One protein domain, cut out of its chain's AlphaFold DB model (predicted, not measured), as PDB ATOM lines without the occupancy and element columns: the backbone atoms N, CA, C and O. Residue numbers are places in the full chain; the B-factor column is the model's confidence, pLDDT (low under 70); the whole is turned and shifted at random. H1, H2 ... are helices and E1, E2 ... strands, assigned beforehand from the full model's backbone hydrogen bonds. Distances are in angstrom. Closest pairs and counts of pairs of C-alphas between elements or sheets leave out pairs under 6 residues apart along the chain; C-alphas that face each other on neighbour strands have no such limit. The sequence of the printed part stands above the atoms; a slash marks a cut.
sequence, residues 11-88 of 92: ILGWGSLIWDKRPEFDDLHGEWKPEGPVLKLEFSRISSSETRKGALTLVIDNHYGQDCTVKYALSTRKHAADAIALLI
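AT A GLANCE: This is residues 11 to 88 of the 92 residues of an uncharacterized protein of Mesorhizobium denitrificans (UniProt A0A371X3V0). The model is an open U: the long hairpin E2 and E3 makes one arm, E4 running on into E5 makes the base with E1 beside E5, and the short helices H1 and H2 stand at the other end. The printed part has 78 residues with five named strands and two named helices, in the order E1, H1, E2, E3, E4, E5, H2. One antiparallel sheet has the order E3, E2, E4, another E1, E5; the class is mixed, helices and strands, with under half of the residues in named elements. It is only just compact, close to loose, with a radius of gyration of the C-alphas of 13.5 A and spans of 33 by 31 by 21 A.

IN THESE COORDINATES: E2, residues 38 to 46, is 23.0 A long from C-alpha 38 at (190.859, 141.983, 110.826). E3 holds residues 56 to 60, 13.1 A, and E4 residues 66 to 69, 9.9 A. E5 is residues 71 to 74, 10.5 A, and E1 residues 11 to 13, 6.4 A. H1 is residues 23 to 26, 5.0 A; H2, residues 80 to 88, 12.7 A, ends at C-alpha 88 (171.571, 141.300, 123.482).

HOW THE PARTS SIT: The strongly twisted sheet has E2 as inner strand, with staggered pairing: residues 38 to 41 with E4, 41 to 46 with E3. N 57 and O 45 are 2.7 A apart in the hairpin E2 and E3; N 39 and O 68 are 2.9 A apart between E2 and E4. E4 runs on into E5 at 42 degrees. E5 and E1 are antiparallel, with N 11 and O 73 2.8 A apart. H1 and H2 are close but not clearly touching, their closest C-alphas being Phe 25 and Leu 86, 6.8 A; neither is on the three-stranded sheet. In H2, 4 of 5 O i to N i+4 pairs are within hydrogen-bond range; H1 is too short for one.

THE WHOLE: The C-alphas farthest apart, Pro 23 and His 63, are 35.7 A apart. The printed part has no cut, the link from H1 to E2 is long, and residue 88 is under pLDDT 70.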
ATOM      1  N   ILE A  11     177.096 139.151 110.779       93.81
ATOM      2  CA  ILE A  11     177.407 139.114 112.205       93.81
ATOM      3  C   ILE A  11     178.886 138.772 112.312       93.81
ATOM      4  O   ILE A  11     179.315 137.744 111.795       93.81
ATOM      5  N   LEU A  12     179.657 139.633 112.966       94.94
ATOM      6  CA  LEU A  12     181.059 139.369 113.273       94.94
ATOM      7  C   LEU A  12     181.150 138.697 114.639       94.94
ATOM      8  O   LEU A  12     180.465 139.112 115.574       94.94
ATOM      9  N   GLY A  13     181.982 137.667 114.756       93.12
ATOM     10  CA  GLY A  13     182.076 136.879 115.976       93.12
ATOM     11  C   GLY A  13     183.490 136.438 116.311       93.12
ATOM     12  O   GLY A  13     184.306 136.142 115.438       93.12
ATOM     13  N   TRP A  14     183.750 136.384 117.614       92.88
ATOM     14  CA  TRP A  14     184.973 135.893 118.238       92.88
ATOM     15  C   TRP A  14     184.637 135.248 119.588       92.88
ATOM     16  O   TRP A  14     183.625 135.575 120.217       92.88
ATOM     17  N   GLY A  15     185.489 134.321 120.031       87.81
ATOM     18  CA  GLY A  15     185.372 133.663 121.334       87.81
ATOM     19  C   GLY A  15     183.982 133.082 121.598       87.81
ATOM     20  O   GLY A  15     183.458 132.303 120.800       87.81
ATOM     21  N   SER A  16     183.376 133.494 122.714       83.81
ATOM     22  CA  SER A  16     182.117 132.934 123.212       83.81
ATOM     23  C   SER A  16     180.931 133.087 122.265       83.81
ATOM     24  O   SER A  16     180.022 132.275 122.355       83.81
ATOM     25  N   LEU A  17     180.925 134.073 121.357       87.94
ATOM     26  CA  LEU A  17     179.816 134.228 120.407       87.94
ATOM     27  C   LEU A  17     179.794 133.101 119.363       87.94
ATOM     28  O   LEU A  17     178.728 132.646 118.977       87.94
ATOM     29  N   ILE A  18     180.962 132.614 118.932       90.00
ATOM     30  CA  ILE A  18     181.060 131.506 117.962       90.00
ATOM     31  C   ILE A  18     180.674 130.169 118.620       90.00
ATOM     32  O   ILE A  18     180.253 129.226 117.948       90.00
ATOM     33  N   TRP A  19     180.863 130.067 119.937       86.00
ATOM     34  CA  TRP A  19     180.553 128.874 120.726       86.00
ATOM     35  C   TRP A  19     179.150 128.893 121.331       86.00
ATOM     36  O   TRP A  19     178.790 127.943 122.023       86.00
ATOM     37  N   ASP A  20     178.371 129.949 121.100       84.00
ATOM     38  CA  ASP A  20     176.977 130.002 121.514       84.00
ATOM     39  C   ASP A  20     176.190 128.950 120.720       84.00
ATOM     40  O   ASP A  20     176.228 128.949 119.496       84.00
ATOM     41  N   LYS A  21     175.559 128.003 121.423       83.81
ATOM     42  CA  LYS A  21     174.804 126.876 120.840       83.81
ATOM     43  C   LYS A  21     173.311 126.965 121.104       83.81
ATOM     44  O   LYS A  21     172.599 125.963 121.051       83.81
ATOM     45  N   ARG A  22     172.839 128.153 121.464       85.81
ATOM     46  CA  ARG A  22     171.422 128.401 121.685       85.81
ATOM     47  C   ARG A  22     170.690 128.347 120.340       85.81
ATOM     48  O   ARG A  22     171.042 129.134 119.459       85.81
ATOM     49  N   PRO A  23     169.685 127.468 120.165       85.00
ATOM     50  CA  PRO A  23     168.945 127.363 118.907       85.00
ATOM     51  C   PRO A  23     168.351 128.701 118.462       85.00
ATOM     52  O   PRO A  23     168.405 129.047 117.287       85.00
ATOM     53  N   GLU A  24     167.878 129.519 119.410       83.69
ATOM     54  CA  GLU A  24     167.333 130.845 119.118       83.69
ATOM     55  C   GLU A  24     168.342 131.801 118.466       83.69
ATOM     56  O   GLU A  24     167.924 132.765 117.827       83.69
ATOM     57  N   PHE A  25     169.644 131.546 118.622       86.00
ATOM     58  CA  PHE A  25     170.733 132.281 117.984       86.00
ATOM     59  C   PHE A  25     171.223 131.587 116.710       86.00
ATOM     60  O   PHE A  25     171.249 132.228 115.655       86.00
ATOM     61  N   ASP A  26     171.548 130.294 116.799       86.62
ATOM     62  CA  ASP A  26     172.129 129.508 115.702       86.62
ATOM     63  C   ASP A  26     171.187 129.423 114.481       86.62
ATOM     64  O   ASP A  26     171.652 129.496 113.345       86.62
ATOM     65  N   ASP A  27     169.862 129.380 114.677       87.69
ATOM     66  CA  ASP A  27     168.882 129.319 113.575       87.69
ATOM     67  C   ASP A  27     168.777 130.636 112.776       87.69
ATOM     68  O   ASP A  27     168.139 130.707 111.718       87.69
ATOM     69  N   LEU A  28     169.370 131.723 113.280       87.75
ATOM     70  CA  LEU A  28     169.238 133.068 112.715       87.75
ATOM     71  C   LEU A  28     170.477 133.540 111.952       87.75
ATOM     72  O   LEU A  28     170.508 134.680 111.461       87.75
ATOM     73  N   HIS A  29     171.470 132.670 111.799       91.50
ATOM     74  CA  HIS A  29     172.629 132.919 110.965       91.50
ATOM     75  C   HIS A  29     173.080 131.661 110.221       91.50
ATOM     76  O   HIS A  29     172.821 130.534 110.621       91.50
ATOM     77  N   GLY A  30     173.767 131.860 109.098       92.31
ATOM     78  CA  GLY A  30     174.422 130.767 108.386       92.31
ATOM     79  C   GLY A  30     175.677 130.273 109.107       92.31
ATOM     80  O   GLY A  30     176.006 130.694 110.213       92.31
ATOM     81  N   GLU A  31     176.433 129.410 108.440       94.19
ATOM     82  CA  GLU A  31     177.705 128.923 108.967       94.19
ATOM     83  C   GLU A  31     178.710 130.058 109.217       94.19
ATOM     84  O   GLU A  31     178.816 131.018 108.443       94.19
ATOM     85  N   TRP A  32     179.498 129.907 110.283       95.44
ATOM     86  CA  TRP A  32     180.624 130.785 110.575       95.44
ATOM     87  C   TRP A  32     181.757 130.568 109.571       95.44
ATOM     88  O   TRP A  32     182.382 129.508 109.534       95.44
ATOM     89  N   LYS A  33     182.082 131.611 108.816       96.75
ATOM     90  CA  LYS A  33     183.187 131.645 107.859       96.75
ATOM     91  C   LYS A  33     184.425 132.288 108.496       96.75
ATOM     92  O   LYS A  33     184.277 133.284 109.205       96.75
ATOM     93  N   PRO A  34     185.635 131.743 108.269       96.06
ATOM     94  CA  PRO A  34     186.863 132.234 108.901       96.06
ATOM     95  C   PRO A  34     187.382 133.553 108.310       96.06
ATOM     96  O   PRO A  34     188.111 134.268 108.984       96.06
ATOM     97  N   GLU A  35     186.975 133.892 107.088       95.94
ATOM     98  CA  GLU A  35     187.531 135.003 106.300       95.94
ATOM     99  C   GLU A  35     186.860 136.354 106.601       95.94
ATOM    100  O   GLU A  35     186.435 137.072 105.692       95.94
ATOM    101  N   GLY A  36     186.652 136.671 107.878       95.62
ATOM    102  CA  GLY A  36     186.130 137.977 108.269       95.62
ATOM    103  C   GLY A  36     187.209 139.064 108.259       95.62
ATOM    104  O   GLY A  36     188.376 138.808 107.959       95.62
ATOM    105  N   PRO A  37     186.830 140.313 108.571       96.94
ATOM    106  CA  PRO A  37     187.784 141.409 108.648       96.94
ATOM    107  C   PRO A  37     188.775 141.213 109.802       96.94
ATOM    108  O   PRO A  37     188.485 140.551 110.800       96.94
ATOM    109  N   VAL A  38     189.936 141.854 109.695       97.25
ATOM    110  CA  VAL A  38     190.859 141.983 110.826       97.25
ATOM    111  C   VAL A  38     190.359 143.103 111.732       97.25
ATOM    112  O   VAL A  38     190.161 144.229 111.275       97.25
ATOM    113  N   LEU A  39     190.153 142.793 113.011       96.44
ATOM    114  CA  LEU A  39     189.827 143.761 114.054       96.44
ATOM    115  C   LEU A  39     190.911 143.746 115.133       96.44
ATOM    116  O   LEU A  39     191.472 142.696 115.441       96.44
ATOM    117  N   LYS A  40     191.176 144.913 115.725       96.88
ATOM    118  CA  LYS A  40     192.082 145.060 116.867       96.88
ATOM    119  C   LYS A  40     191.337 144.669 118.144       96.88
ATOM    120  O   LYS A  40     190.477 145.424 118.593       96.88
ATOM    121  N   LEU A  41     191.605 143.483 118.686       95.00
ATOM    122  CA  LEU A  41     190.910 142.942 119.861       95.00
ATOM    123  C   LEU A  41     191.827 142.911 121.092       95.00
ATOM    124  O   LEU A  41     193.003 142.581 120.969       95.00
ATOM    125  N   GLU A  42     191.280 143.221 122.270       94.81
ATOM    126  CA  GLU A  42     192.006 143.200 123.553       94.81
ATOM    127  C   GLU A  42     191.080 142.908 124.741       94.81
ATOM    128  O   GLU A  42     189.887 143.231 124.715       94.81
ATOM    129  N   PHE A  43     191.620 142.324 125.812       91.06
ATOM    130  CA  PHE A  43     190.934 142.152 127.093       91.06
ATOM    131  C   PHE A  43     190.977 143.433 127.940       91.06
ATOM    132  O   PHE A  43     191.498 143.449 129.053       91.06
ATOM    133  N   SER A  44     190.379 144.516 127.441       86.88
ATOM    134  CA  SER A  44     190.439 145.834 128.102       86.88
ATOM    135  C   SER A  44     189.313 146.096 129.110       86.88
ATOM    136  O   SER A  44     189.257 147.171 129.706       86.88
ATOM    137  N   ARG A  45     188.372 145.161 129.306       88.19
ATOM    138  CA  ARG A  45     187.212 145.371 130.190       88.19
ATOM    139  C   ARG A  45     186.949 144.179 131.097       88.19
ATOM    140  O   ARG A  45     186.818 143.056 130.629       88.19
ATOM    141  N   ILE A  46     186.748 144.439 132.385       88.75
ATOM    142  CA  ILE A  46     186.174 143.469 133.322       88.75
ATOM    143  C   ILE A  46     184.650 143.593 133.279       88.75
ATOM    144  O   ILE A  46     184.096 144.693 133.360       88.75
ATOM    145  N   SER A  47     183.960 142.467 133.120       84.94
ATOM    146  CA  SER A  47     182.503 142.434 133.149       84.94
ATOM    147  C   SER A  47     181.988 142.803 134.537       84.94
ATOM    148  O   SER A  47     182.287 142.122 135.514       84.94
ATOM    149  N   SER A  48     181.136 143.825 134.597       85.38
ATOM    150  CA  SER A  48     180.402 144.218 135.804       85.38
ATOM    151  C   SER A  48     179.144 143.380 136.050       85.38
ATOM    152  O   SER A  48     178.454 143.605 137.036       85.38
ATOM    153  N   SER A  49     178.795 142.463 135.139       79.25
ATOM    154  CA  SER A  49     177.653 141.566 135.332       79.25
ATOM    155  C   SER A  49     177.972 140.475 136.354       79.25
ATOM    156  O   SER A  49     178.952 139.738 136.188       79.25
ATOM    157  N   GLU A  50     177.081 140.310 137.334       77.06
ATOM    158  CA  GLU A  50     177.103 139.226 138.322       77.06
ATOM    159  C   GLU A  50     177.125 137.841 137.660       77.06
ATOM    160  O   GLU A  50     177.856 136.946 138.089       77.06
ATOM    161  N   THR A  51     176.411 137.665 136.541       79.94
ATOM    162  CA  THR A  51     176.348 136.380 135.820       79.94
ATOM    163  C   THR A  51     177.681 135.989 135.187       79.94
ATOM    164  O   THR A  51     177.952 134.812 134.950       79.94
ATOM    165  N   ARG A  52     178.558 136.970 134.953       79.81
ATOM    166  CA  ARG A  52     179.884 136.788 134.355       79.81
ATOM    167  C   ARG A  52     181.016 136.875 135.381       79.81
ATOM    168  O   ARG A  52     182.163 136.717 134.980       79.81
ATOM    169  N   LYS A  53     180.715 137.102 136.668       84.06
ATOM    170  CA  LYS A  53     181.650 137.025 137.812       84.06
ATOM    171  C   LYS A  53     183.012 137.697 137.572       84.06
ATOM    172  O   LYS A  53     184.054 137.098 137.825       84.06
ATOM    173  N   GLY A  54     183.018 138.917 137.036       83.94
ATOM    174  CA  GLY A  54     184.265 139.646 136.777       83.94
ATOM    175  C   GLY A  54     185.098 139.111 135.606       83.94
ATOM    176  O   GLY A  54     186.297 139.371 135.541       83.94
ATOM    177  N   ALA A  55     184.502 138.367 134.670       85.88
ATOM    178  CA  ALA A  55     185.221 137.869 133.501       85.88
ATOM    179  C   ALA A  55     185.845 139.007 132.678       85.88
ATOM    180  O   ALA A  55     185.195 140.023 132.402       85.88
ATOM    181  N   LEU A  56     187.080 138.792 132.218       89.56
ATOM    182  CA  LEU A  56     187.697 139.634 131.200       89.56
ATOM    183  C   LEU A  56     186.896 139.529 129.899       89.56
ATOM    184  O   LEU A  56     186.519 138.446 129.448       89.56
ATOM    185  N   THR A  57     186.612 140.682 129.313       88.06
ATOM    186  CA  THR A  57     185.804 140.842 128.111       88.06
ATOM    187  C   THR A  57     186.703 141.307 126.988       88.06
ATOM    188  O   THR A  57     187.396 142.315 127.123       88.06
ATOM    189  N   LEU A  58     186.658 140.575 125.881       90.44
ATOM    190  CA  LEU A  58     187.342 140.968 124.664       90.44
ATOM    191  C   LEU A  58     186.544 142.084 123.983       90.44
ATOM    192  O   LEU A  58     185.357 141.908 123.690       90.44
ATOM    193  N   VAL A  59     187.185 143.222 123.751       90.62
ATOM    194  CA  VAL A  59     186.602 144.408 123.114       90.62
ATOM    195  C   VAL A  59     187.418 144.807 121.889       90.62
ATOM    196  O   VAL A  59     188.568 144.400 121.748       90.62
ATOM    197  N   ILE A  60     186.817 145.604 121.003       93.94
ATOM    198  CA  ILE A  60     187.552 146.250 119.914       93.94
ATOM    199  C   ILE A  60     188.285 147.460 120.498       93.94
ATOM    200  O   ILE A  60     187.643 148.394 120.982       93.94
ATOM    201  N   ASP A  61     189.613 147.442 120.438       94.75
ATOM    202  CA  ASP A  61     190.497 148.499 120.925       94.75
ATOM    203  C   ASP A  61     191.507 148.854 119.829       94.75
ATOM    204  O   ASP A  61     192.472 148.135 119.591       94.75
ATOM    205  N   ASN A  62     191.283 149.978 119.146       93.81
ATOM    206  CA  ASN A  62     192.115 150.386 118.012       93.81
ATOM    207  C   ASN A  62     193.524 150.857 118.404       93.81
ATOM    208  O   ASN A  62     194.351 151.045 117.512       93.81
ATOM    209  N   HIS A  63     193.792 151.104 119.690       94.00
ATOM    210  CA  HIS A  63     195.078 151.630 120.141       94.00
ATOM    211  C   HIS A  63     195.981 150.527 120.696       94.00
ATOM    212  O   HIS A  63     197.153 150.465 120.326       94.00
ATOM    213  N   TYR A  64     195.446 149.655 121.554       94.06
ATOM    214  CA  TYR A  64     196.224 148.601 122.218       94.06
ATOM    215  C   TYR A  64     195.916 147.188 121.712       94.06
ATOM    216  O   TYR A  64     196.681 146.268 121.996       94.06
ATOM    217  N   GLY A  65     194.835 147.005 120.948       95.06
ATOM    218  CA  GLY A  65     194.420 145.683 120.498       95.06
ATOM    219  C   GLY A  65     195.368 145.015 119.515       95.06
ATOM    220  O   GLY A  65     196.112 145.652 118.767       95.06
ATOM    221  N   GLN A  66     195.314 143.688 119.509       96.50
ATOM    222  CA  GLN A  66     196.066 142.848 118.586       96.50
ATOM    223  C   GLN A  66     195.221 142.510 117.362       96.50
ATOM    224  O   GLN A  66     194.001 142.369 117.457       96.50
ATOM    225  N   ASP A  67     195.873 142.380 116.206       97.19
ATOM    226  CA  ASP A  67     195.188 141.986 114.978       97.19
ATOM    227  C   ASP A  67     194.608 140.581 115.119       97.19
ATOM    228  O   ASP A  67     195.321 139.606 115.356       97.19
ATOM    229  N   CYS A  68     193.296 140.484 114.945       95.56
ATOM    230  CA  CYS A  68     192.574 139.230 114.954       95.56
ATOM    231  C   CYS A  68     191.641 139.174 113.747       95.56
ATOM    232  O   CYS A  68     190.734 139.998 113.612       95.56
ATOM    233  N   THR A  69     191.849 138.192 112.871       96.94
ATOM    234  CA  THR A  69     190.877 137.861 111.825       96.94
ATOM    235  C   THR A  69     189.649 137.252 112.490       96.94
ATOM    236  O   THR A  69     189.706 136.136 113.015       96.94
ATOM    237  N   VAL A  70     188.541 137.993 112.512       96.75
ATOM    238  CA  VAL A  70     187.301 137.511 113.135       96.75
ATOM    239  C   VAL A  70     186.535 136.606 112.182       96.75
ATOM    240  O   VAL A  70     186.709 136.671 110.968       96.75
ATOM    241  N   LYS A  71     185.642 135.773 112.718       96.94
ATOM    242  CA  LYS A  71     184.706 135.024 111.876       96.94
ATOM    243  C   LYS A  71     183.511 135.894 111.526       96.94
ATOM    244  O   LYS A  71     183.177 136.828 112.258       96.94
ATOM    245  N   TYR A  72     182.821 135.545 110.449       96.44
ATOM    246  CA  TYR A  72     181.525 136.134 110.141       96.44
ATOM    247  C   TYR A  72     180.486 135.078 109.784       96.44
ATOM    248  O   TYR A  72     180.812 134.044 109.209       96.44
ATOM    249  N   ALA A  73     179.228 135.360 110.093       95.12
ATOM    250  CA  ALA A  73     178.079 134.593 109.633       95.12
ATOM    251  C   ALA A  73     177.074 135.546 108.980       95.12
ATOM    252  O   ALA A  73     176.926 136.697 109.396       95.12
ATOM    253  N   LEU A  74     176.388 135.090 107.933       94.25
ATOM    254  CA  LEU A  74     175.332 135.885 107.307       94.25
ATOM    255  C   LEU A  74     174.048 135.731 108.115       94.25
ATOM    256  O   LEU A  74     173.596 134.610 108.334       94.25
ATOM    257  N   SER A  75     173.465 136.845 108.549       92.06
ATOM    258  CA  SER A  75     172.180 136.831 109.240       92.06
ATOM    259  C   SER A  75     171.049 136.544 108.259       92.06
ATOM    260  O   SER A  75     171.050 137.024 107.125       92.06
ATOM    261  N   THR A  76     170.033 135.821 108.722       90.38
ATOM    262  CA  THR A  76     168.769 135.646 107.990       90.38
ATOM    263  C   THR A  76     167.861 136.882 108.087       90.38
ATOM    264  O   THR A  76     166.838 136.967 107.402       90.38
ATOM    265  N   ARG A  77     168.217 137.867 108.928       88.00
ATOM    266  CA  ARG A  77     167.445 139.096 109.152       88.00
ATOM    267  C   ARG A  77     167.690 140.129 108.056       88.00
ATOM    268  O   ARG A  77     168.782 140.260 107.516       88.00
ATOM    269  N   LYS A  78     166.651 140.919 107.781       86.31
ATOM    270  CA  LYS A  78     166.667 142.001 106.777       86.31
ATOM    271  C   LYS A  78     166.866 143.390 107.391       86.31
ATOM    272  O   LYS A  78     167.085 144.359 106.664       86.31
ATOM    273  N   HIS A  79     166.779 143.496 108.718       85.94
ATOM    274  CA  HIS A  79     166.904 144.744 109.462       85.94
ATOM    275  C   HIS A  79     167.941 144.604 110.577       85.94
ATOM    276  O   HIS A  79     167.945 143.624 111.320       85.94
ATOM    277  N   ALA A  80     168.810 145.610 110.707       85.12
ATOM    278  CA  ALA A  80     169.885 145.607 111.698       85.12
ATOM    279  C   ALA A  80     169.356 145.551 113.139       85.12
ATOM    280  O   ALA A  80     169.939 144.865 113.970       85.12
ATOM    281  N   ALA A  81     168.229 146.213 113.421       86.44
ATOM    282  CA  ALA A  81     167.608 146.197 114.744       86.44
ATOM    283  C   ALA A  81     167.252 144.771 115.206       86.44
ATOM    284  O   ALA A  81     167.555 144.406 116.340       86.44
ATOM    285  N   ASP A  82     166.704 143.947 114.307       84.38
ATOM    286  CA  ASP A  82     166.346 142.557 114.609       84.38
ATOM    287  C   ASP A  82     167.591 141.701 114.882       84.38
ATOM    288  O   ASP A  82     167.592 140.856 115.776       84.38
ATOM    289  N   ALA A  83     168.672 141.939 114.129       84.69
ATOM    290  CA  ALA A  83     169.947 141.253 114.329       84.69
ATOM    291  C   ALA A  83     170.621 141.659 115.656       84.69
ATOM    292  O   ALA A  83     171.190 140.815 116.343       84.69
ATOM    293  N   ILE A  84     170.525 142.932 116.052       85.06
ATOM    294  CA  ILE A  84     171.082 143.441 117.316       85.06
ATOM    295  C   ILE A  84     170.311 142.897 118.521       85.06
ATOM    296  O   ILE A  84     170.927 142.458 119.493       85.06
ATOM    297  N   ALA A  85     168.976 142.902 118.466       81.62
ATOM    298  CA  ALA A  85     168.132 142.420 119.560       81.62
ATOM    299  C   ALA A  85     168.467 140.969 119.943       81.62
ATOM    300  O   ALA A  85     168.502 140.618 121.124       81.62
ATOM    301  N   LEU A  86     168.796 140.151 118.943       72.94
ATOM    302  CA  LEU A  86     169.239 138.783 119.141       72.94
ATOM    303  C   LEU A  86     170.543 138.694 119.951       72.94
ATOM    304  O   LEU A  86     170.613 137.926 120.911       72.94
ATOM    305  N   LEU A  87     171.557 139.495 119.606       77.00
ATOM    306  CA  LEU A  87     172.849 139.497 120.300       77.00
ATOM    307  C   LEU A  87     172.719 139.902 121.776       77.00
ATOM    308  O   LEU A  87     173.459 139.399 122.615       77.00
ATOM    309  N   ILE A  88     171.766 140.774 122.117       64.62
ATOM    310  CA  ILE A  88     171.571 141.300 123.482       64.62
ATOM    311  C   ILE A  88     170.839 140.304 124.395       64.62
ATOM    312  O   ILE A  88     171.044 140.316 125.610       64.62
TER     313      ILE A  88